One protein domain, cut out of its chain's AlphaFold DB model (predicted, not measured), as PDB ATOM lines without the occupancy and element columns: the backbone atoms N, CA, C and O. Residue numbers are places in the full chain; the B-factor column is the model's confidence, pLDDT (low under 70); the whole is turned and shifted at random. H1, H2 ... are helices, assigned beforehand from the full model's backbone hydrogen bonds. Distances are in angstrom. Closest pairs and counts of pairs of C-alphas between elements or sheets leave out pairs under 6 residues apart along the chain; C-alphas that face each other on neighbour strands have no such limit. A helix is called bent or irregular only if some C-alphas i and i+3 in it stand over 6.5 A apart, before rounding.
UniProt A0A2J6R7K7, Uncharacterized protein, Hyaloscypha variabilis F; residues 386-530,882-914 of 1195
ATOM      1  N   LYS A 386      34.987  21.786   9.087       91.75
ATOM      2  CA  LYS A 386      36.355  21.238   9.046       91.75
ATOM      3  C   LYS A 386      37.081  21.678   7.781       91.75
ATOM      4  O   LYS A 386      38.218  22.142   7.863       91.75
ATOM      5  N   LYS A 387      36.409  21.602   6.628       93.44
ATOM      6  CA  LYS A 387      36.902  22.154   5.359       93.44
ATOM      7  C   LYS A 387      37.093  23.666   5.456       93.44
ATOM      8  O   LYS A 387      38.166  24.146   5.107       93.44
ATOM      9  N   TYR A 388      36.117  24.401   5.990       91.44
ATOM     10  CA  TYR A 388      36.243  25.854   6.123       91.44
ATOM     11  C   TYR A 388      37.323  26.255   7.141       91.44
ATOM     12  O   TYR A 388      38.083  27.184   6.889       91.44
ATOM     13  N   PHE A 389      37.506  25.512   8.241       93.94
ATOM     14  CA  PHE A 389      38.644  25.727   9.145       93.94
ATOM     15  C   PHE A 389      39.993  25.479   8.457       93.94
ATOM     16  O   PHE A 389      40.939  26.238   8.664       93.94
ATOM     17  N   ALA A 390      40.095  24.442   7.622       92.62
ATOM     18  CA  ALA A 390      41.298  24.175   6.838       92.62
ATOM     19  C   ALA A 390      41.562  25.270   5.788       92.62
ATOM     20  O   ALA A 390      42.711  25.658   5.604       92.62
ATOM     21  N   GLU A 391      40.518  25.814   5.156       90.75
ATOM     22  CA  GLU A 391      40.612  26.951   4.228       90.75
ATOM     23  C   GLU A 391      41.043  28.237   4.945       90.75
ATOM     24  O   GLU A 391      41.965  28.909   4.489       90.75
ATOM     25  N   LEU A 392      40.467  28.546   6.112       88.25
ATOM     26  CA  LEU A 392      40.868  29.705   6.915       88.25
ATOM     27  C   LEU A 392      42.314  29.600   7.419       88.25
ATOM     28  O   LEU A 392      42.994  30.624   7.504       88.25
ATOM     29  N   ASN A 393      42.788  28.398   7.756       90.62
ATOM     30  CA  ASN A 393      44.179  28.142   8.153       90.62
ATOM     31  C   ASN A 393      45.120  27.877   6.959       90.62
ATOM     32  O   ASN A 393      46.304  27.596   7.165       90.62
ATOM     33  N   ASN A 394      44.638  27.958   5.715       87.50
ATOM     34  CA  ASN A 394      45.493  27.868   4.538       87.50
ATOM     35  C   ASN A 394      46.031  29.254   4.171       87.50
ATOM     36  O   ASN A 394      45.440  30.005   3.398       87.50
ATOM     37  N   HIS A 395      47.189  29.594   4.730       73.12
ATOM     38  CA  HIS A 395      47.774  30.927   4.595       73.12
ATOM     39  C   HIS A 395      48.494  31.183   3.254       73.12
ATOM     40  O   HIS A 395      49.194  32.180   3.138       73.12
ATOM     41  N   SER A 396      48.319  30.330   2.233       74.44
ATOM     42  CA  SER A 396      48.884  30.542   0.886       74.44
ATOM     43  C   SER A 396      48.297  31.733   0.131       74.44
ATOM     44  O   SER A 396      48.912  32.218  -0.814       74.44
ATOM     45  N   ASP A 397      47.087  32.145   0.505       66.56
ATOM     46  CA  ASP A 397      46.273  33.103  -0.250       66.56
ATOM     47  C   ASP A 397      46.416  34.545   0.255       66.56
ATOM     48  O   ASP A 397      45.962  35.472  -0.415       66.56
ATOM     49  N   PHE A 398      47.049  34.737   1.416       67.94
ATOM     50  CA  PHE A 398      47.451  36.055   1.893       67.94
ATOM     51  C   PHE A 398      48.791  36.388   1.240       67.94
ATOM     52  O   PHE A 398      49.823  35.814   1.588       67.94
ATOM     53  N   SER A 399      48.751  37.296   0.266       61.53
ATOM     54  CA  SER A 399      49.934  38.015  -0.205       61.53
ATOM     55  C   SER A 399      50.688  38.642   0.967       61.53
ATOM     56  O   SER A 399      50.104  38.886   2.021       61.53
ATOM     57  N   ASP A 400      51.975  38.946   0.779       56.75
ATOM     58  CA  ASP A 400      52.730  39.779   1.720       56.75
ATOM     59  C   ASP A 400      52.143  41.205   1.726       56.75
ATOM     60  O   ASP A 400      52.607  42.088   1.003       56.75
ATOM     61  N   ASP A 401      51.065  41.402   2.491       57.59
ATOM     62  CA  ASP A 401      50.326  42.660   2.577       57.59
ATOM     63  C   ASP A 401      51.270  43.774   3.060       57.59
ATOM     64  O   ASP A 401      51.877  43.658   4.132       57.59
ATOM     65  N   GLU A 402      51.406  44.824   2.235       60.75
ATOM     66  CA  GLU A 402      52.389  45.912   2.365       60.75
ATOM     67  C   GLU A 402      52.512  46.373   3.823       60.75
ATOM     68  O   GLU A 402      51.513  46.811   4.383       60.75
ATOM     69  N   GLU A 403      53.705  46.234   4.432       74.06
ATOM     70  CA  GLU A 403      53.917  46.091   5.890       74.06
ATOM     71  C   GLU A 403      53.080  47.026   6.794       74.06
ATOM     72  O   GLU A 403      53.587  48.000   7.356       74.06
ATOM     73  N   ILE A 404      51.808  46.670   7.021       89.81
ATOM     74  CA  ILE A 404      50.937  47.341   7.990       89.81
ATOM     75  C   ILE A 404      51.636  47.213   9.349       89.81
ATOM     76  O   ILE A 404      51.924  46.074   9.745       89.81
ATOM     77  N   PRO A 405      51.938  48.313  10.065       93.50
ATOM     78  CA  PRO A 405      52.685  48.241  11.313       93.50
ATOM     79  C   PRO A 405      52.018  47.293  12.310       93.50
ATOM     80  O   PRO A 405      50.794  47.234  12.404       93.50
ATOM     81  N   ASP A 406      52.810  46.557  13.098       93.00
ATOM     82  CA  ASP A 406      52.261  45.614  14.085       93.00
ATOM     83  C   ASP A 406      51.363  46.309  15.138       93.00
ATOM     84  O   ASP A 406      50.545  45.646  15.765       93.00
ATOM     85  N   ALA A 407      51.458  47.633  15.313       94.31
ATOM     86  CA  ALA A 407      50.522  48.405  16.132       94.31
ATOM     87  C   ALA A 407      49.114  48.479  15.511       94.31
ATOM     88  O   ALA A 407      48.132  48.224  16.204       94.31
ATOM     89  N   ASP A 408      49.023  48.777  14.214       95.06
ATOM     90  CA  ASP A 408      47.757  48.978  13.502       95.06
ATOM     91  C   ASP A 408      47.136  47.637  13.081       95.06
ATOM     92  O   ASP A 408      45.935  47.427  13.225       95.06
ATOM     93  N   TYR A 409      47.962  46.679  12.643       94.62
ATOM     94  CA  TYR A 409      47.517  45.345  12.221       94.62
ATOM     95  C   TYR A 409      46.916  44.523  13.374       94.62
ATOM     96  O   TYR A 409      45.966  43.767  13.167       94.62
ATOM     97  N   PHE A 410      47.464  44.664  14.587       96.06
ATOM     98  CA  PHE A 410      46.979  43.996  15.801       96.06
ATOM     99  C   PHE A 410      46.111  44.907  16.692       96.06
ATOM    100  O   PHE A 410      45.787  44.523  17.818       96.06
ATOM    101  N   ALA A 411      45.697  46.088  16.218       96.38
ATOM    102  CA  ALA A 411      44.697  46.893  16.914       96.38
ATOM    103  C   ALA A 411      43.330  46.189  16.861       96.38
ATOM    104  O   ALA A 411      42.866  45.808  15.786       96.38
ATOM    105  N   LEU A 412      42.663  46.032  18.007       96.25
ATOM    106  CA  LEU A 412      41.323  45.443  18.069       96.25
ATOM    107  C   LEU A 412      40.281  46.474  17.589       96.25
ATOM    108  O   LEU A 412      39.675  47.185  18.384       96.25
ATOM    109  N   THR A 413      40.120  46.588  16.270       96.19
ATOM    110  CA  THR A 413      39.137  47.454  15.594       96.19
ATOM    111  C   THR A 413      38.094  46.602  14.869       96.19
ATOM    112  O   THR A 413      38.356  45.440  14.556       96.19
ATOM    113  N   ALA A 414      36.917  47.159  14.571       95.38
ATOM    114  CA  ALA A 414      35.860  46.426  13.863       95.38
ATOM    115  C   ALA A 414      36.324  45.933  12.475       95.38
ATOM    116  O   ALA A 414      36.079  44.786  12.109       95.38
ATOM    117  N   GLU A 415      37.077  46.769  11.754       95.56
ATOM    118  CA  GLU A 415      37.728  46.432  10.482       95.56
ATOM    119  C   GLU A 415      38.718  45.266  10.642       95.56
ATOM    120  O   GLU A 415      38.594  44.253   9.958       95.56
ATOM    121  N   ASN A 416      39.631  45.328  11.619       95.88
ATOM    122  CA  ASN A 416      40.577  44.239  11.864       95.88
ATOM    123  C   ASN A 416      39.888  42.939  12.327       95.88
ATOM    124  O   ASN A 416      40.341  41.854  11.954       95.88
ATOM    125  N   ILE A 417      38.806  43.008  13.113       95.56
ATOM    126  CA  ILE A 417      37.999  41.832  13.488       95.56
ATOM    127  C   ILE A 417      37.403  41.196  12.224       95.56
ATOM    128  O   ILE A 417      37.619  40.001  12.000       95.56
ATOM    129  N   GLN A 418      36.764  41.993  11.361       94.31
ATOM    130  CA  GLN A 418      36.198  41.539  10.088       94.31
ATOM    131  C   GLN A 418      37.266  40.914   9.171       94.31
ATOM    132  O   GLN A 418      37.100  39.780   8.719       94.31
ATOM    133  N   ASP A 419      38.392  41.598   8.959       93.31
ATOM    134  CA  ASP A 419      39.481  41.152   8.078       93.31
ATOM    135  C   ASP A 419      40.258  39.956   8.634       93.31
ATOM    136  O   ASP A 419      40.793  39.131   7.890       93.31
ATOM    137  N   SER A 420      40.351  39.829   9.959       94.06
ATOM    138  CA  SER A 420      40.890  38.620  10.581       94.06
ATOM    139  C   SER A 420      39.939  37.431  10.424       94.06
ATOM    140  O   SER A 420      40.400  36.288  10.442       94.06
ATOM    141  N   GLN A 421      38.634  37.681  10.271       95.56
ATOM    142  CA  GLN A 421      37.563  36.682  10.339       95.56
ATOM    143  C   GLN A 421      37.625  35.847  11.633       95.56
ATOM    144  O   GLN A 421      37.281  34.663  11.630       95.56
ATOM    145  N   VAL A 422      38.100  36.442  12.740       96.12
ATOM    146  CA  VAL A 422      38.361  35.744  14.013       96.12
ATOM    147  C   VAL A 422      37.134  35.014  14.549       96.12
ATOM    148  O   VAL A 422      37.256  33.871  14.979       96.12
ATOM    149  N   GLU A 423      35.950  35.616  14.457       95.12
ATOM    150  CA  GLU A 423      34.699  35.023  14.936       95.12
ATOM    151  C   GLU A 423      34.370  33.737  14.167       95.12
ATOM    152  O   GLU A 423      34.177  32.678  14.767       95.12
ATOM    153  N   HIS A 424      34.385  33.788  12.830       94.88
ATOM    154  CA  HIS A 424      34.178  32.615  11.978       94.88
ATOM    155  C   HIS A 424      35.260  31.548  12.191       94.88
ATOM    156  O   HIS A 424      34.943  30.362  12.299       94.88
ATOM    157  N   TRP A 425      36.528  31.960  12.291       96.94
ATOM    158  CA  TRP A 425      37.656  31.068  12.549       96.94
ATOM    159  C   TRP A 425      37.516  30.339  13.887       96.94
ATOM    160  O   TRP A 425      37.639  29.115  13.920       96.94
ATOM    161  N   TYR A 426      37.181  31.058  14.959       96.88
ATOM    162  CA  TYR A 426      36.991  30.486  16.290       96.88
ATOM    163  C   TYR A 426      35.777  29.548  16.332       96.88
ATOM    164  O   TYR A 426      35.871  28.439  16.852       96.88
ATOM    165  N   ASN A 427      34.660  29.922  15.695       94.69
ATOM    166  CA  ASN A 427      33.501  29.035  15.553       94.69
ATOM    167  C   ASN A 427      33.876  27.706  14.892       94.69
ATOM    168  O   ASN A 427      33.497  26.646  15.391       94.69
ATOM    169  N   CYS A 428      34.671  27.743  13.824       95.69
ATOM    170  CA  CYS A 428      35.109  26.527  13.148       95.69
ATOM    171  C   CYS A 428      36.165  25.754  13.958       95.69
ATOM    172  O   CYS A 428      36.084  24.526  14.006       95.69
ATOM    173  N   TRP A 429      37.071  26.438  14.674       96.88
ATOM    174  CA  TRP A 429      37.972  25.794  15.637       96.88
ATOM    175  C   TRP A 429      37.181  25.018  16.693       96.88
ATOM    176  O   TRP A 429      37.447  23.834  16.863       96.88
ATOM    177  N   THR A 430      36.155  25.602  17.330       95.81
ATOM    178  CA  THR A 430      35.385  24.882  18.369       95.81
ATOM    179  C   THR A 430      34.698  23.618  17.845       95.81
ATOM    180  O   THR A 430      34.558  22.655  18.595       95.81
ATOM    181  N   VAL A 431      34.307  23.573  16.565       94.94
ATOM    182  CA  VAL A 431      33.728  22.370  15.929       94.94
ATOM    183  C   VAL A 431      34.789  21.321  15.588       94.94
ATOM    184  O   VAL A 431      34.513  20.126  15.662       94.94
ATOM    185  N   VAL A 432      36.010  21.731  15.240       95.19
ATOM    186  CA  VAL A 432      37.130  20.807  14.989       95.19
ATOM    187  C   VAL A 432      37.700  20.263  16.304       95.19
ATOM    188  O   VAL A 432      37.950  19.065  16.423       95.19
ATOM    189  N   ALA A 433      37.869  21.131  17.299       95.06
ATOM    190  CA  ALA A 433      38.455  20.822  18.596       95.06
ATOM    191  C   ALA A 433      37.579  19.872  19.433       95.06
ATOM    192  O   ALA A 433      38.115  19.049  20.173       95.06
ATOM    193  N   GLN A 434      36.253  19.922  19.260       93.31
ATOM    194  CA  GLN A 434      35.272  19.009  19.869       93.31
ATOM    195  C   GLN A 434      35.610  17.517  19.748       93.31
ATOM    196  O   GLN A 434      35.383  16.759  20.693       93.31
ATOM    197  N   ASP A 435      36.164  17.106  18.605       91.88
ATOM    198  CA  ASP A 435      36.505  15.709  18.314       91.88
ATOM    199  C   ASP A 435      37.851  15.273  18.927       91.88
ATOM    200  O   ASP A 435      38.287  14.135  18.733       91.88
ATOM    201  N   THR A 436      38.541  16.157  19.657       94.38
ATOM    202  CA  THR A 436      39.841  15.861  20.275       94.38
ATOM    203  C   THR A 436      39.697  15.304  21.693       94.38
ATOM    204  O   THR A 436      38.830  15.710  22.469       94.38
ATOM    205  N   GLU A 437      40.631  14.434  22.091       93.69
ATOM    206  CA  GLU A 437      40.783  14.025  23.498       93.69
ATOM    207  C   GLU A 437      41.047  15.240  24.410       93.69
ATOM    208  O   GLU A 437      40.576  15.286  25.546       93.69
ATOM    209  N   GLY A 438      41.723  16.268  23.881       91.25
ATOM    210  CA  GLY A 438      42.010  17.517  24.581       91.25
ATOM    211  C   GLY A 438      40.757  18.283  25.017       91.25
ATOM    212  O   GLY A 438      40.724  18.787  26.137       91.25
ATOM    213  N   TRP A 439      39.692  18.316  24.211       91.81
ATOM    214  CA  TRP A 439      38.441  18.975  24.618       91.81
ATOM    215  C   TRP A 439      37.806  18.281  25.827       91.81
ATOM    216  O   TRP A 439      37.248  18.931  26.708       91.81
ATOM    217  N   GLN A 440      37.936  16.956  25.906       88.38
ATOM    218  CA  GLN A 440      37.397  16.153  27.006       88.38
ATOM    219  C   GLN A 440      38.264  16.218  28.275       88.38
ATOM    220  O   GLN A 440      37.739  16.057  29.379       88.38
ATOM    221  N   GLU A 441      39.571  16.458  28.132       89.19
ATOM    222  CA  GLU A 441      40.525  16.591  29.242       89.19
ATOM    223  C   GLU A 441      40.548  18.013  29.842       89.19
ATOM    224  O   GLU A 441      40.563  18.155  31.066       89.19
ATOM    225  N   TYR A 442      40.523  19.056  29.001       88.06
ATOM    226  CA  TYR A 442      40.726  20.457  29.411       88.06
ATOM    227  C   TYR A 442      39.460  21.328  29.347       88.06
ATOM    228  O   TYR A 442      39.382  22.322  30.069       88.06
ATOM    229  N   GLY A 443      38.473  20.975  28.517       89.31
ATOM    230  CA  GLY A 443      37.395  21.889  28.124       89.31
ATOM    231  C   GLY A 443      37.867  22.964  27.134       89.31
ATOM    232  O   GLY A 443      39.057  23.080  26.845       89.31
ATOM    233  N   GLU A 444      36.922  23.755  26.620       91.81
ATOM    234  CA  GLU A 444      37.140  24.738  25.545       91.81
ATOM    235  C   GLU A 444      38.329  25.673  25.811       91.81
ATOM    236  O   GLU A 444      39.337  25.638  25.104       91.81
ATOM    237  N   TRP A 445      38.254  26.483  26.866       90.75
ATOM    238  CA  TRP A 445      39.213  27.570  27.057       90.75
ATOM    239  C   TRP A 445      40.616  27.115  27.456       90.75
ATOM    240  O   TRP A 445      41.601  27.665  26.964       90.75
ATOM    241  N   ALA A 446      40.738  26.085  28.294       90.31
ATOM    242  CA  ALA A 446      42.053  25.550  28.637       90.31
ATOM    243  C   ALA A 446      42.675  24.742  27.482       90.31
ATOM    244  O   ALA A 446      43.902  24.719  27.371       90.31
ATOM    245  N   LEU A 447      41.875  24.158  26.575       93.38
ATOM    246  CA  LEU A 447      42.401  23.616  25.320       93.38
ATOM    247  C   LEU A 447      42.924  24.735  24.412       93.38
ATOM    248  O   LEU A 447      44.062  24.639  23.961       93.38
ATOM    249  N   PHE A 448      42.153  25.808  24.200       95.25
ATOM    250  CA  PHE A 448      42.561  26.935  23.349       95.25
ATOM    251  C   PHE A 448      43.922  27.516  23.767       95.25
ATOM    252  O   PHE A 448      44.837  27.654  22.952       95.25
ATOM    253  N   TRP A 449      44.087  27.793  25.066       94.25
ATOM    254  CA  TRP A 449      45.341  28.306  25.628       94.25
ATOM    255  C   TRP A 449      46.491  27.288  25.558       94.25
ATOM    256  O   TRP A 449      47.638  27.678  25.332       94.25
ATOM    257  N   LYS A 450      46.212  25.985  25.694       94.25
ATOM    258  CA  LYS A 450      47.217  24.924  25.534       94.25
ATOM    259  C   LYS A 450      47.674  24.776  24.075       94.25
ATOM    260  O   LYS A 450      48.870  24.611  23.836       94.25
ATOM    261  N   GLU A 451      46.756  24.842  23.112       95.56
ATOM    262  CA  GLU A 451      47.054  24.699  21.681       95.56
ATOM    263  C   GLU A 451      47.799  25.920  21.128       95.56
ATOM    264  O   GLU A 451      48.892  25.763  20.581       95.56
ATOM    265  N   TYR A 452      47.257  27.129  21.312       96.25
ATOM    266  CA  TYR A 452      47.757  28.336  20.638       96.25
ATOM    267  C   TYR A 452      48.723  29.193  21.459       96.25
ATOM    268  O   TYR A 452      49.562  29.876  20.877       96.25
ATOM    269  N   LEU A 453      48.624  29.174  22.791       95.19
ATOM    270  CA  LEU A 453      49.486  29.972  23.677       95.19
ATOM    271  C   LEU A 453      50.490  29.113  24.465       95.19
ATOM    272  O   LEU A 453      51.349  29.647  25.159       95.19
ATOM    273  N   HIS A 454      50.416  27.786  24.308       94.38
ATOM    274  CA  HIS A 454      51.277  26.787  24.947       94.38
ATOM    275  C   HIS A 454      51.288  26.847  26.487       94.38
ATOM    276  O   HIS A 454      52.259  26.429  27.117       94.38
ATOM    277  N   GLU A 455      50.189  27.307  27.096       89.81
ATOM    278  CA  GLU A 455      50.023  27.438  28.549       89.81
ATOM    279  C   GLU A 455      49.158  26.294  29.126       89.81
ATOM    280  O   GLU A 455      47.938  26.429  29.252       89.81
ATOM    281  N   PRO A 456      49.748  25.143  29.519       81.38
ATOM    282  CA  PRO A 456      48.998  23.954  29.943       81.38
ATOM    283  C   PRO A 456      48.314  24.102  31.311       81.38
ATOM    284  O   PRO A 456      47.594  23.202  31.737       81.38
ATOM    285  N   ASN A 457      48.571  25.202  32.025       82.56
ATOM    286  CA  ASN A 457      48.021  25.476  33.351       82.56
ATOM    287  C   ASN A 457      46.957  26.585  33.344       82.56
ATOM    288  O   ASN A 457      46.550  27.005  34.430       82.56
ATOM    289  N   PHE A 458      46.498  27.043  32.170       83.81
ATOM    290  CA  PHE A 458      45.472  28.081  32.094       83.81
ATOM    291  C   PHE A 458      44.218  27.688  32.883       83.81
ATOM    292  O   PHE A 458      43.577  26.664  32.635       83.81
ATOM    293  N   LYS A 459      43.881  28.531  33.858       80.44
ATOM    294  CA  LYS A 459      42.682  28.435  34.688       80.44
ATOM    295  C   LYS A 459      42.191  29.844  34.957       80.44
ATOM    296  O   LYS A 459      42.871  30.614  35.634       80.44
ATOM    297  N   CYS A 460      40.994  30.151  34.477       76.56
ATOM    298  CA  CYS A 460      40.280  31.375  34.809       76.56
ATOM    299  C   CYS A 460      38.987  30.987  35.540       76.56
ATOM    300  O   CYS A 460      37.972  30.742  34.896       76.56
ATOM    301  N   PRO A 461      39.016  30.805  36.876       68.56
ATOM    302  CA  PRO A 461      37.858  30.289  37.587       68.56
ATOM    303  C   PRO A 461      36.731  31.329  37.589       68.56
ATOM    304  O   PRO A 461      36.955  32.493  37.923       68.56
ATOM    305  N   SER A 462      35.511  30.896  37.276       60.12
ATOM    306  CA  SER A 462      34.300  31.716  37.392       60.12
ATOM    307  C   SER A 462      34.187  32.328  38.798       60.12
ATOM    308  O   SER A 462      34.188  31.579  39.780       60.12
ATOM    309  N   GLY A 463      34.058  33.655  38.891       59.41
ATOM    310  CA  GLY A 463      33.979  34.399  40.160       59.41
ATOM    311  C   GLY A 463      35.267  35.118  40.599       59.41
ATOM    312  O   GLY A 463      35.297  35.680  41.691       59.41
ATOM    313  N   PHE A 464      36.326  35.127  39.782       57.28
ATOM    314  CA  PHE A 464      37.450  36.064  39.942       57.28
ATOM    315  C   PHE A 464      37.214  37.346  39.131       57.28
ATOM    316  O   PHE A 464      36.647  37.287  38.044       57.28
ATOM    317  N   ALA A 465      37.696  38.494  39.623       59.38
ATOM    318  CA  ALA A 465      37.490  39.800  38.977       59.38
ATOM    319  C   ALA A 465      38.114  39.913  37.571       59.38
ATOM    320  O   ALA A 465      37.629  40.655  36.723       59.38
ATOM    321  N   SER A 466      39.166  39.136  37.318       67.25
ATOM    322  CA  SER A 466      39.756  38.892  36.005       67.25
ATOM    323  C   SER A 466      40.259  37.449  35.950       67.25
ATOM    324  O   SER A 466      40.398  36.783  36.982       67.25
ATOM    325  N   CYS A 467      40.638  36.980  34.765       73.44
ATOM    326  CA  CYS A 467      41.620  35.905  34.694       73.44
ATOM    327  C   CYS A 467      42.939  36.396  35.323       73.44
ATOM    328  O   CYS A 467      43.342  37.538  35.113       73.44
ATOM    329  N   ASN A 468      43.654  35.544  36.068       73.38
ATOM    330  CA  ASN A 468      44.982  35.883  36.626       73.38
ATOM    331  C   ASN A 468      46.102  35.888  35.556       73.38
ATOM    332  O   ASN A 468      47.285  35.823  35.886       73.38
ATOM    333  N   TYR A 469      45.720  35.932  34.281       76.56
ATOM    334  CA  TYR A 469      46.581  35.929  33.110       76.56
ATOM    335  C   TYR A 469      46.324  37.222  32.349       76.56
ATOM    336  O   TYR A 469      45.208  37.449  31.892       76.56
ATOM    337  N   GLN A 470      47.357  38.049  32.211       84.06
ATOM    338  CA  GLN A 470      47.347  39.157  31.263       84.06
ATOM    339  C   GLN A 470      47.295  38.579  29.831       84.06
ATOM    340  O   GLN A 470      47.951  37.559  29.589       84.06
ATOM    341  N   PRO A 471      46.567  39.197  28.881       88.44
ATOM    342  CA  PRO A 471      46.612  38.787  27.482       88.44
ATOM    343  C   PRO A 471      48.049  38.770  26.937       88.44
ATOM    344  O   PRO A 471      48.869  39.605  27.341       88.44
ATOM    345  N   PRO A 472      48.375  37.856  26.006       93.00
ATOM    346  CA  PRO A 472      49.688  37.825  25.372       93.00
ATOM    347  C   PRO A 472      49.928  39.146  24.633       93.00
ATOM    348  O   PRO A 472      49.053  39.640  23.920       93.00
ATOM    349  N   SER A 473      51.118  39.730  24.780       95.75
ATOM    350  CA  SER A 473      51.435  40.959  24.053       95.75
ATOM    351  C   SER A 473      51.539  40.691  22.547       95.75
ATOM    352  O   SER A 473      51.803  39.565  22.121       95.75
ATOM    353  N   VAL A 474      51.429  41.736  21.719       96.06
ATOM    354  CA  VAL A 474      51.690  41.626  20.269       96.06
ATOM    355  C   VAL A 474      53.082  41.031  19.998       96.06
ATOM    356  O   VAL A 474      53.254  40.253  19.062       96.06
ATOM    357  N   TRP A 475      54.068  41.308  20.859       96.38
ATOM    358  CA  TRP A 475      55.402  40.712  20.775       96.38
ATOM    359  C   TRP A 475      55.408  39.207  21.094       96.38
ATOM    360  O   TRP A 475      56.081  38.442  20.404       96.38
ATOM    361  N   ASP A 476      54.627  38.754  22.078       96.12
ATOM    362  CA  ASP A 476      54.472  37.324  22.386       96.12
ATOM    363  C   ASP A 476      53.758  36.579  21.258       96.12
ATOM    364  O   ASP A 476      54.212  35.520  20.833       96.12
ATOM    365  N   ILE A 477      52.703  37.174  20.701       96.69
ATOM    366  CA  ILE A 477      51.997  36.657  19.525       96.69
ATOM    367  C   ILE A 477      52.939  36.562  18.318       96.69
ATOM    368  O   ILE A 477      52.970  35.535  17.642       96.69
ATOM    369  N   ARG A 478      53.779  37.573  18.074       95.00
ATOM    370  CA  ARG A 478      54.793  37.545  17.003       95.00
ATOM    371  C   ARG A 478      55.926  36.549  17.271       95.00
ATOM    372  O   ARG A 478      56.514  36.044  16.319       95.00
ATOM    373  N   ARG A 479      56.203  36.220  18.536       95.56
ATOM    374  CA  ARG A 479      57.157  35.177  18.955       95.56
ATOM    375  C   ARG A 479      56.588  33.759  18.815       95.56
ATOM    376  O   ARG A 479      57.347  32.852  18.484       95.56
ATOM    377  N   LEU A 480      55.286  33.573  19.042       95.50
ATOM    378  CA  LEU A 480      54.570  32.301  18.863       95.50
ATOM    379  C   LEU A 480      54.252  32.014  17.385       95.50
ATOM    380  O   LEU A 480      54.405  30.884  16.926       95.50
ATOM    381  N   PHE A 481      53.876  33.044  16.619       94.62
ATOM    382  CA  PHE A 481      53.450  32.943  15.218       94.62
ATOM    383  C   PHE A 481      54.338  33.773  14.261       94.62
ATOM    384  O   PHE A 481      53.820  34.589  13.491       94.62
ATOM    385  N   PRO A 482      55.676  33.588  14.256       92.31
ATOM    386  CA  PRO A 482      56.605  34.464  13.529       92.31
ATOM    387  C   PRO A 482      56.347  34.500  12.018       92.31
ATOM    388  O   PRO A 482      56.459  35.557  11.401       92.31
ATOM    389  N   ASN A 483      55.931  33.364  11.452       90.94
ATOM    390  CA  ASN A 483      55.669  33.183  10.023       90.94
ATOM    391  C   ASN A 483      54.167  33.280   9.675       90.94
ATOM    392  O   ASN A 483      53.775  32.878   8.584       90.94
ATOM    393  N   ASN A 484      53.303  33.703  10.610       91.44
ATOM    394  CA  ASN A 484      51.849  33.660  10.423       91.44
ATOM    395  C   ASN A 484      51.123  34.762  11.221       91.44
ATOM    396  O   ASN A 484      50.456  34.503  12.227       91.44
ATOM    397  N   ARG A 485      51.246  36.011  10.750       91.62
ATOM    398  CA  ARG A 485      50.595  37.184  11.370       91.62
ATOM    399  C   ARG A 485      49.065  37.039  11.419       91.62
ATOM    400  O   ARG A 485      48.468  37.437  12.413       91.62
ATOM    401  N   VAL A 486      48.446  36.408  10.415       93.19
ATOM    402  CA  VAL A 486      46.984  36.204  10.333       93.19
ATOM    403  C   VAL A 486      46.468  35.303  11.461       93.19
ATOM    404  O   VAL A 486      45.522  35.674  12.156       93.19
ATOM    405  N   LEU A 487      47.092  34.139  11.682       94.50
ATOM    406  CA  LEU A 487      46.733  33.254  12.797       94.50
ATOM    407  C   LEU A 487      47.023  33.920  14.145       94.50
ATOM    408  O   LEU A 487      46.172  33.888  15.028       94.50
ATOM    409  N   GLY A 488      48.174  34.587  14.277       95.50
ATOM    410  CA  GLY A 488      48.501  35.349  15.481       95.50
ATOM    411  C   GLY A 488      47.453  36.419  15.809       95.50
ATOM    412  O   GLY A 488      47.058  36.552  16.965       95.50
ATOM    413  N   ARG A 489      46.949  37.141  14.796       95.75
ATOM    414  CA  ARG A 489      45.910  38.174  14.950       95.75
ATOM    415  C   ARG A 489      44.600  37.579  15.454       95.75
ATOM    416  O   ARG A 489      44.030  38.095  16.408       95.75
ATOM    417  N   ARG A 490      44.174  36.452  14.878       97.00
ATOM    418  CA  ARG A 490      42.988  35.709  15.335       97.00
ATOM    419  C   ARG A 490      43.137  35.234  16.779       97.00
ATOM    420  O   ARG A 490      42.258  35.500  17.587       97.00
ATOM    421  N   VAL A 491      44.263  34.608  17.125       96.94
ATOM    422  CA  VAL A 491      44.532  34.122  18.491       96.94
ATOM    423  C   VAL A 491      44.524  35.267  19.510       96.94
ATOM    424  O   VAL A 491      43.911  35.137  20.574       96.94
ATOM    425  N   LEU A 492      45.148  36.402  19.177       96.62
ATOM    426  CA  LEU A 492      45.113  37.600  20.016       96.62
ATOM    427  C   LEU A 492      43.680  38.109  20.202       96.62
ATOM    428  O   LEU A 492      43.252  38.310  21.334       96.62
ATOM    429  N   PHE A 493      42.929  38.281  19.113       97.38
ATOM    430  CA  PHE A 493      41.571  38.823  19.168       97.38
ATOM    431  C   PHE A 493      40.599  37.895  19.899       97.38
ATOM    432  O   PHE A 493      39.833  38.381  20.723       97.38
ATOM    433  N   THR A 494      40.689  36.574  19.715       96.50
ATOM    434  CA  THR A 494      39.949  35.597  20.529       96.50
ATOM    435  C   THR A 494      40.244  35.775  22.022       96.50
ATOM    436  O   THR A 494      39.323  35.736  22.837       96.50
ATOM    437  N   THR A 495      41.507  36.013  22.389       95.06
ATOM    438  CA  THR A 495      41.912  36.194  23.793       95.06
ATOM    439  C   THR A 495      41.429  37.530  24.369       95.06
ATOM    440  O   THR A 495      40.941  37.560  25.497       95.06
ATOM    441  N   LEU A 496      41.511  38.622  23.602       94.56
ATOM    442  CA  LEU A 496      41.035  39.948  24.017       94.56
ATOM    443  C   LEU A 496      39.503  40.003  24.126       94.56
ATOM    444  O   LEU A 496      38.980  40.475  25.130       94.56
ATOM    445  N   ILE A 497      38.781  39.453  23.145       94.44
ATOM    446  CA  ILE A 497      37.316  39.329  23.187       94.44
ATOM    447  C   ILE A 497      36.888  38.512  24.413       94.44
ATOM    448  O   ILE A 497      35.940  38.882  25.101       94.44
ATOM    449  N   TYR A 498      37.619  37.448  24.753       91.12
ATOM    450  CA  TYR A 498      37.349  36.665  25.957       91.12
ATOM    451  C   TYR A 498      37.640  37.415  27.269       91.12
ATOM    452  O   TYR A 498      36.878  37.281  28.228       91.12
ATOM    453  N   GLU A 499      38.683  38.247  27.323       89.88
ATOM    454  CA  GLU A 499      38.898  39.143  28.466       89.88
ATOM    455  C   GLU A 499      37.728  40.131  28.608       89.88
ATOM    456  O   GLU A 499      37.187  40.270  29.703       89.88
ATOM    457  N   MET A 500      37.244  40.715  27.505       91.38
ATOM    458  CA  MET A 500      36.058  41.584  27.502       91.38
ATOM    459  C   MET A 500      34.789  40.844  27.958       91.38
ATOM    460  O   MET A 500      34.040  41.372  28.780       91.38
ATOM    461  N   MET A 501      34.565  39.606  27.498       89.00
ATOM    462  CA  MET A 501      33.478  38.727  27.964       89.00
ATOM    463  C   MET A 501      33.532  38.509  29.486       89.00
ATOM    464  O   MET A 501      32.515  38.638  30.177       89.00
ATOM    465  N   HIS A 502      34.716  38.188  30.017       86.88
ATOM    466  CA  HIS A 502      34.930  37.966  31.449       86.88
ATOM    467  C   HIS A 502      34.719  39.256  32.251       86.88
ATOM    468  O   HIS A 502      33.964  39.254  33.224       86.88
ATOM    469  N   SER A 503      35.313  40.372  31.820       88.62
ATOM    470  CA  SER A 503      35.143  41.688  32.448       88.62
ATOM    471  C   SER A 503      33.677  42.123  32.487       88.62
ATOM    472  O   SER A 503      33.213  42.579  33.531       88.62
ATOM    473  N   TYR A 504      32.934  41.917  31.396       86.81
ATOM    474  CA  TYR A 504      31.515  42.263  31.292       86.81
ATOM    475  C   TYR A 504      30.645  41.424  32.240       86.81
ATOM    476  O   TYR A 504      29.819  41.969  32.970       86.81
ATOM    477  N   THR A 505      30.857  40.105  32.310       84.62
ATOM    478  CA  THR A 505      30.095  39.262  33.257       84.62
ATOM    479  C   THR A 505      30.464  39.499  34.723       84.62
ATOM    480  O   THR A 505      29.583  39.427  35.580       84.62
ATOM    481  N   ASN A 506      31.723  39.838  35.022       85.94
ATOM    482  CA  ASN A 506      32.143  40.212  36.371       85.94
ATOM    483  C   ASN A 506      31.569  41.573  36.804       85.94
ATOM    484  O   ASN A 506      31.070  41.673  37.926       85.94
ATOM    485  N   ASP A 507      31.598  42.599  35.942       85.69
ATOM    486  CA  ASP A 507      30.943  43.874  36.258       85.69
ATOM    487  C   ASP A 507      29.445  43.656  36.485       85.69
ATOM    488  O   ASP A 507      28.955  44.034  37.547       85.69
ATOM    489  N   LEU A 508      28.749  42.925  35.599       84.00
ATOM    490  CA  LEU A 508      27.350  42.549  35.825       84.00
ATOM    491  C   LEU A 508      27.151  41.922  37.216       84.00
ATOM    492  O   LEU A 508      26.281  42.381  37.953       84.00
ATOM    493  N   GLU A 509      27.947  40.925  37.627       84.56
ATOM    494  CA  GLU A 509      27.804  40.290  38.952       84.56
ATOM    495  C   GLU A 509      28.010  41.271  40.126       84.56
ATOM    496  O   GLU A 509      27.370  41.124  41.174       84.56
ATOM    497  N   ILE A 510      28.876  42.276  39.964       86.56
ATOM    498  CA  ILE A 510      29.042  43.383  40.919       86.56
ATOM    499  C   ILE A 510      27.788  44.266  40.907       86.56
ATOM    500  O   ILE A 510      27.176  44.458  41.959       86.56
ATOM    501  N   ARG A 511      27.318  44.704  39.730       82.94
ATOM    502  CA  ARG A 511      26.115  45.545  39.613       82.94
ATOM    503  C   ARG A 511      24.875  44.861  40.147       82.94
ATOM    504  O   ARG A 511      24.089  45.542  40.788       82.94
ATOM    505  N   PHE A 512      24.700  43.552  39.971       83.81
ATOM    506  CA  PHE A 512      23.592  42.807  40.583       83.81
ATOM    507  C   PHE A 512      23.546  43.007  42.112       83.81
ATOM    508  O   PHE A 512      22.459  43.176  42.662       83.81
ATOM    509  N   LYS A 513      24.704  43.057  42.790       88.12
ATOM    510  CA  LYS A 513      24.814  43.264  44.248       88.12
ATOM    511  C   LYS A 513      24.602  44.730  44.639       88.12
ATOM    512  O   LYS A 513      23.823  44.996  45.552       88.12
ATOM    513  N   ASP A 514      25.236  45.668  43.930       89.75
ATOM    514  CA  ASP A 514      25.038  47.117  44.131       89.75
ATOM    515  C   ASP A 514      23.548  47.484  43.989       89.75
ATOM    516  O   ASP A 514      22.969  48.203  44.803       89.75
ATOM    517  N   THR A 515      22.918  46.914  42.959       86.56
ATOM    518  CA  THR A 515      21.500  47.064  42.625       86.56
ATOM    519  C   THR A 515      20.607  46.477  43.716       86.56
ATOM    520  O   THR A 515      19.659  47.135  44.131       86.56
ATOM    521  N   GLU A 516      20.913  45.281  44.234       89.88
ATOM    522  CA  GLU A 516      20.158  44.673  45.339       89.88
ATOM    523  C   GLU A 516      20.166  45.560  46.589       89.88
ATOM    524  O   GLU A 516      19.106  45.858  47.140       89.88
ATOM    525  N   LEU A 517      21.344  46.048  46.991       91.31
ATOM    526  CA  LEU A 517      21.492  46.938  48.144       91.31
ATOM    527  C   LEU A 517      20.724  48.253  47.953       91.31
ATOM    528  O   LEU A 517      20.053  48.707  48.882       91.31
ATOM    529  N   ARG A 518      20.764  48.841  46.751       91.62
ATOM    530  CA  ARG A 518      20.017  50.067  46.438       91.62
ATOM    531  C   ARG A 518      18.505  49.828  46.420       91.62
ATOM    532  O   ARG A 518      17.764  50.598  47.017       91.62
ATOM    533  N   PHE A 519      18.015  48.728  45.848       92.19
ATOM    534  CA  PHE A 519      16.582  48.425  45.918       92.19
ATOM    535  C   PHE A 519      16.098  48.121  47.339       92.19
ATOM    536  O   PHE A 519      14.994  48.528  47.692       92.19
ATOM    537  N   GLN A 520      16.913  47.494  48.194       91.56
ATOM    538  CA  GLN A 520      16.559  47.303  49.606       91.56
ATOM    539  C   GLN A 520      16.314  48.632  50.352       91.56
ATOM    540  O   GLN A 520      15.512  48.637  51.290       91.56
ATOM    541  N   THR A 521      16.929  49.749  49.926       93.56
ATOM    542  CA  THR A 521      16.632  51.092  50.466       93.56
ATOM    543  C   THR A 521      15.457  51.788  49.776       93.56
ATOM    544  O   THR A 521      14.747  52.523  50.452       93.56
ATOM    545  N   LEU A 522      15.193  51.524  48.489       94.62
ATOM    546  CA  LEU A 522      14.040  52.083  47.755       94.62
ATOM    547  C   LEU A 522      12.694  51.431  48.120       94.62
ATOM    548  O   LEU A 522      11.644  52.051  47.973       94.62
ATOM    549  N   ILE A 523      12.687  50.171  48.564       94.94
ATOM    550  CA  ILE A 523      11.450  49.403  48.797       94.94
ATOM    551  C   ILE A 523      10.494  50.032  49.831       94.94
ATOM    552  O   ILE A 523       9.295  50.040  49.553       94.94
ATOM    553  N   PRO A 524      10.944  50.574  50.981       95.06
ATOM    554  CA  PRO A 524      10.076  51.326  51.888       95.06
ATOM    555  C   PRO A 524       9.348  52.486  51.200       95.06
ATOM    556  O   PRO A 524       8.130  52.580  51.324       95.06
ATOM    557  N   ASP A 525      10.057  53.298  50.410       95.12
ATOM    558  CA  ASP A 525       9.462  54.409  49.661       95.12
ATOM    559  C   ASP A 525       8.519  53.917  48.552       95.12
ATOM    560  O   ASP A 525       7.428  54.464  48.393       95.12
ATOM    561  N   ILE A 526       8.862  52.837  47.835       93.81
ATOM    562  CA  ILE A 526       7.960  52.210  46.848       93.81
ATOM    563  C   ILE A 526       6.659  51.748  47.524       93.81
ATOM    564  O   ILE A 526       5.569  51.986  47.005       93.81
ATOM    565  N   ILE A 527       6.731  51.118  48.695       93.12
ATOM    566  CA  ILE A 527       5.522  50.700  49.408       93.12
ATOM    567  C   ILE A 527       4.735  51.911  49.926       93.12
ATOM    568  O   ILE A 527       3.519  51.960  49.722       93.12
ATOM    569  N   GLU A 528       5.396  52.913  50.516       91.38
ATOM    570  CA  GLU A 528       4.718  54.103  51.041       91.38
ATOM    571  C   GLU A 528       4.015  54.902  49.927       91.38
ATOM    572  O   GLU A 528       2.869  55.320  50.093       91.38
ATOM    573  N   LYS A 529       4.663  55.086  48.770       91.44
ATOM    574  CA  LYS A 529       4.139  55.937  47.689       91.44
ATOM    575  C   LYS A 529       3.149  55.208  46.767       91.44
ATOM    576  O   LYS A 529       2.206  55.829  46.287       91.44
ATOM    577  N   PHE A 530       3.312  53.897  46.540       89.88
ATOM    578  CA  PHE A 530       2.516  53.149  45.548       89.88
ATOM    579  C   PHE A 530       1.455  52.196  46.143       89.88
ATOM    580  O   PHE A 530       0.609  51.685  45.403       89.88
ATOM    581  N   GLY A 882      18.581  36.157  38.737       79.88
ATOM    582  CA  GLY A 882      19.309  36.781  37.627       79.88
ATOM    583  C   GLY A 882      20.824  36.570  37.725       79.88
ATOM    584  O   GLY A 882      21.444  36.104  36.769       79.88
ATOM    585  N   ARG A 883      21.414  36.788  38.908       84.38
ATOM    586  CA  ARG A 883      22.838  36.536  39.186       84.38
ATOM    587  C   ARG A 883      23.219  35.076  38.933       84.38
ATOM    588  O   ARG A 883      24.217  34.810  38.269       84.38
ATOM    589  N   ARG A 884      22.405  34.118  39.393       82.38
ATOM    590  CA  ARG A 884      22.606  32.680  39.128       82.38
ATOM    591  C   ARG A 884      22.450  32.317  37.650       82.38
ATOM    592  O   ARG A 884      23.155  31.422  37.193       82.38
ATOM    593  N   GLN A 885      21.572  32.989  36.902       79.00
ATOM    594  CA  GLN A 885      21.459  32.801  35.450       79.00
ATOM    595  C   GLN A 885      22.714  33.298  34.723       79.00
ATOM    596  O   GLN A 885      23.277  32.538  33.940       79.00
ATOM    597  N   VAL A 886      23.202  34.509  35.029       79.19
ATOM    598  CA  VAL A 886      24.457  35.042  34.459       79.19
ATOM    599  C   VAL A 886      25.642  34.147  34.810       79.19
ATOM    600  O   VAL A 886      26.384  33.743  33.919       79.19
ATOM    601  N   TRP A 887      25.783  33.767  36.084       83.19
ATOM    602  CA  TRP A 887      26.867  32.893  36.532       83.19
ATOM    603  C   TRP A 887      26.800  31.501  35.892       83.19
ATOM    604  O   TRP A 887      27.827  30.982  35.461       83.19
ATOM    605  N   SER A 888      25.608  30.902  35.765       82.12
ATOM    606  CA  SER A 888      25.466  29.615  35.074       82.12
ATOM    607  C   SER A 888      25.739  29.743  33.580       82.12
ATOM    608  O   SER A 888      26.390  28.868  33.036       82.12
ATOM    609  N   MET A 889      25.295  30.809  32.911       80.81
ATOM    610  CA  MET A 889      25.605  31.028  31.495       80.81
ATOM    611  C   MET A 889      27.113  31.206  31.285       80.81
ATOM    612  O   MET A 889      27.690  30.566  30.411       80.81
ATOM    613  N   PHE A 890      27.776  32.018  32.114       81.44
ATOM    614  CA  PHE A 890      29.222  32.210  32.031       81.44
ATOM    615  C   PHE A 890      29.997  30.931  32.357       81.44
ATOM    616  O   PHE A 890      30.960  30.609  31.666       81.44
ATOM    617  N   LYS A 891      29.544  30.146  33.340       83.31
ATOM    618  CA  LYS A 891      30.107  28.822  33.611       83.31
ATOM    619  C   LYS A 891      29.902  27.860  32.440       83.31
ATOM    620  O   LYS A 891      30.825  27.131  32.104       83.31
ATOM    621  N   ASP A 892      28.732  27.848  31.812       83.06
ATOM    622  CA  ASP A 892      28.450  26.991  30.658       83.06
ATOM    623  C   ASP A 892      29.327  27.368  29.454       83.06
ATOM    624  O   ASP A 892      29.821  26.491  28.750       83.06
ATOM    625  N   MET A 893      29.609  28.658  29.277       81.56
ATOM    626  CA  MET A 893      30.602  29.146  28.320       81.56
ATOM    627  C   MET A 893      32.041  28.767  28.718       81.56
ATOM    628  O   MET A 893      32.819  28.362  27.861       81.56
ATOM    629  N   TYR A 894      32.402  28.821  30.003       78.31
ATOM    630  CA  TYR A 894      33.732  28.421  30.475       78.31
ATOM    631  C   TYR A 894      34.000  26.914  30.316       78.31
ATOM    632  O   TYR A 894      35.039  26.512  29.792       78.31
ATOM    633  N   ASP A 895      33.048  26.084  30.748       78.44
ATOM    634  CA  ASP A 895      33.110  24.616  30.729       78.44
ATOM    635  C   ASP A 895      33.040  24.037  29.293       78.44
ATOM    636  O   ASP A 895      33.111  22.819  29.118       78.44
ATOM    637  N   GLY A 896      32.884  24.878  28.261       75.81
ATOM    638  CA  GLY A 896      32.755  24.458  26.863       75.81
ATOM    639  C   GLY A 896      31.447  23.722  26.571       75.81
ATOM    640  O   GLY A 896      31.439  22.729  25.839       75.81
ATOM    641  N   VAL A 897      30.337  24.150  27.188       81.94
ATOM    642  CA  VAL A 897      29.035  23.487  27.042       81.94
ATOM    643  C   VAL A 897      28.510  23.670  25.624       81.94
ATOM    644  O   VAL A 897      28.157  24.761  25.172       81.94
ATOM    645  N   ILE A 898      28.416  22.540  24.936       80.31
ATOM    646  CA  ILE A 898      27.890  22.427  23.585       80.31
ATOM    647  C   ILE A 898      26.477  21.865  23.646       80.31
ATOM    648  O   ILE A 898      26.212  20.838  24.269       80.31
ATOM    649  N   ILE A 899      25.566  22.576  22.991       76.25
ATOM    650  CA  ILE A 899      24.128  22.282  22.978       76.25
ATOM    651  C   ILE A 899      23.813  21.161  21.967       76.25
ATOM    652  O   ILE A 899      22.913  20.355  22.182       76.25
ATOM    653  N   GLU A 900      24.597  21.080  20.888       82.81
ATOM    654  CA  GLU A 900      24.513  20.094  19.805       82.81
ATOM    655  C   GLU A 900      25.943  19.737  19.353       82.81
ATOM    656  O   GLU A 900      26.648  20.636  18.883       82.81
ATOM    657  N   PRO A 901      26.394  18.472  19.458       85.75
ATOM    658  CA  PRO A 901      27.708  18.059  18.959       85.75
ATOM    659  C   PRO A 901      27.878  18.377  17.467       85.75
ATOM    660  O   PRO A 901      26.959  18.164  16.675       85.75
ATOM    661  N   GLY A 902      29.048  18.887  17.077       88.31
ATOM    662  CA  GLY A 902      29.316  19.316  15.699       88.31
ATOM    663  C   GLY A 902      28.751  20.699  15.338       88.31
ATOM    664  O   GLY A 902      28.810  21.100  14.176       88.31
ATOM    665  N   ARG A 903      28.217  21.447  16.312       91.31
ATOM    666  CA  ARG A 903      27.920  22.886  16.192       91.31
ATOM    667  C   ARG A 903      28.914  23.712  17.012       91.31
ATOM    668  O   ARG A 903      29.477  23.178  17.967       91.31
ATOM    669  N   PRO A 904      29.095  25.010  16.716       92.00
ATOM    670  CA  PRO A 904      29.938  25.870  17.536       92.00
ATOM    671  C   PRO A 904      29.451  25.967  18.987       92.00
ATOM    672  O   PRO A 904      28.249  25.825  19.267       92.00
ATOM    673  N   SER A 905      30.396  26.219  19.891       92.12
ATOM    674  CA  SER A 905      30.154  26.358  21.331       92.12
ATOM    675  C   SER A 905      29.258  27.554  21.678       92.12
ATOM    676  O   SER A 905      29.000  28.434  20.853       92.12
ATOM    677  N   MET A 906      28.787  27.618  22.928       88.50
ATOM    678  CA  MET A 906      28.041  28.783  23.420       88.50
ATOM    679  C   MET A 906      28.888  30.072  23.370       88.50
ATOM    680  O   MET A 906      28.372  31.117  22.981       88.50
ATOM    681  N   VAL A 907      30.190  29.975  23.667       90.69
ATOM    682  CA  VAL A 907      31.177  31.065  23.533       90.69
ATOM    683  C   VAL A 907      31.230  31.572  22.097       90.69
ATOM    684  O   VAL A 907      31.053  32.762  21.852       90.69
ATOM    685  N   ALA A 908      31.454  30.672  21.141       92.06
ATOM    686  CA  ALA A 908      31.680  31.043  19.752       92.06
ATOM    687  C   ALA A 908      30.417  31.640  19.105       92.06
ATOM    688  O   ALA A 908      30.493  32.603  18.338       92.06
ATOM    689  N   ARG A 909      29.238  31.139  19.492       90.44
ATOM    690  CA  ARG A 909      27.948  31.748  19.139       90.44
ATOM    691  C   ARG A 909      27.782  33.138  19.746       90.44
ATOM    692  O   ARG A 909      27.273  34.014  19.058       90.44
ATOM    693  N   TRP A 910      28.207  33.361  20.995       87.06
ATOM    694  CA  TRP A 910      28.157  34.698  21.597       87.06
ATOM    695  C   TRP A 910      29.121  35.664  20.895       87.06
ATOM    696  O   TRP A 910      28.723  36.796  20.630       87.06
ATOM    697  N   MET A 911      30.313  35.200  20.492       90.38
ATOM    698  CA  MET A 911      31.253  35.967  19.661       90.38
ATOM    699  C   MET A 911      30.624  36.443  18.343       90.38
ATOM    700  O   MET A 911      30.747  37.617  18.032       90.38
ATOM    701  N   LEU A 912      29.886  35.591  17.619       89.19
ATOM    702  CA  LEU A 912      29.163  35.991  16.393       89.19
ATOM    703  C   LEU A 912      27.901  36.841  16.639       89.19
ATOM    704  O   LEU A 912      27.335  37.385  15.693       89.19
ATOM    705  N   ALA A 913      27.399  36.900  17.872       86.06
ATOM    706  CA  ALA A 913      26.128  37.546  18.203       86.06
ATOM    707  C   ALA A 913      26.293  38.971  18.762       86.06
ATOM    708  O   ALA A 913      25.328  39.519  19.308       86.06
ATOM    709  N   ARG A 914      27.499  39.551  18.696       86.31
ATOM    710  CA  ARG A 914      27.830  40.863  19.267       86.31
ATOM    711  C   ARG A 914      28.869  41.610  18.454       86.31
ATOM    712  O   ARG A 914      29.897  41.050  18.103       86.31
TER     713      ARG A 914
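AT A GLANCE: This is residues 386 to 530 and 882 to 914 of the 1195 residues of an uncharacterized protein of Hyaloscypha variabilis F (UniProt A0A2J6R7K7). One very long helix, H8, makes the longest axis; short helices cluster round its first part, H9 lies alongside it farther on, and its last residues, 514 to 530, stick out free. Within the cluster H1, H4 and H10 lie side by side in a row, with H4 between the other two and about perpendicular to H8, while H3 and H7 pack on the first turns of H8. The printed part has 178 residues with ten named helices, H1 to H10 in order, and no named strand; the class is all helix. The whole is loose, with a radius of gyration of the C-alphas of 19.5 A, and elongated, spanning 71 by 37 by 28 A.

IN THESE COORDINATES: H1 is residues 386 to 392, beginning at C-alpha 386 at (36.355, 21.238, 9.046). H2 is residues 406 to 409, H3 residues 414 to 420, and H4 residues 422 to 433, 15.6 A long. H5 is residues 437 to 442, H6 residues 444 to 452, 12.2 A long, and H7 residues 474 to 480. H8, residues 485 to 530, measures 61.1 A and ends at C-alpha 530 at (2.516, 53.149, 45.548). It has a kink of 46 degrees near residue 521 and is only just irregular: C-alphas 521 and 524 are 6.7 A apart. H9 is residues 882 to 894, 18.1 A long; H10 is residues 906 to 912, ending at C-alpha 912 at (29.163, 35.991, 16.393).

HOW THE PARTS SIT: H8 touches H7 with residues 485 to 492 alone, closest at the C-alphas of Ile 477 and Gly 488, 5.5 A, at a steep tilt of 51 degrees. H3 touches H8 at Ser 420 and Arg 490, C-alphas 6.0 A apart. H4 touches H8 with residues 422 to 426 alone, about perpendicular at 80 degrees; the closest C-alphas, of Val 422 and Arg 490, are 4.8 A apart. H9 touches H8 at a shallow tilt of 12 degrees, opposite ways, closest at the C-alphas of Glu 509 and Arg 883, 6.2 A. H10 touches H4 at a shallow tilt of 27 degrees, opposite ways, with the C-alphas of Asn 427 and Ala 908 closest at 5.0 A. H1 touches H4 at 34.8 degrees, a shallow tilt only just short of steep, with the C-alphas of Phe 389 and Cys 428 closest at 5.4 A. H2, H5 and H6 touch no helix; H5 is near H6, and H2 is near H7. Every O i to N i+4 pair is within hydrogen-bond range in H1, H3, H4, H5, H6, H7, H9 and H10; in H8 it is 39 of 42, and H2 is too short for such a pair.

THE WHOLE: The two C-alphas farthest apart, of Ser 396 and Glu 528, are 70.9 A apart. Residues 531 to 881 are not printed, and C-alphas 530 and 882 are 24.8 A apart across the cut. The links H1 to H2, H6 to H7 and H9 to H10 are long. Residues 397 to 402 and 461 to 466 have pLDDT under 70.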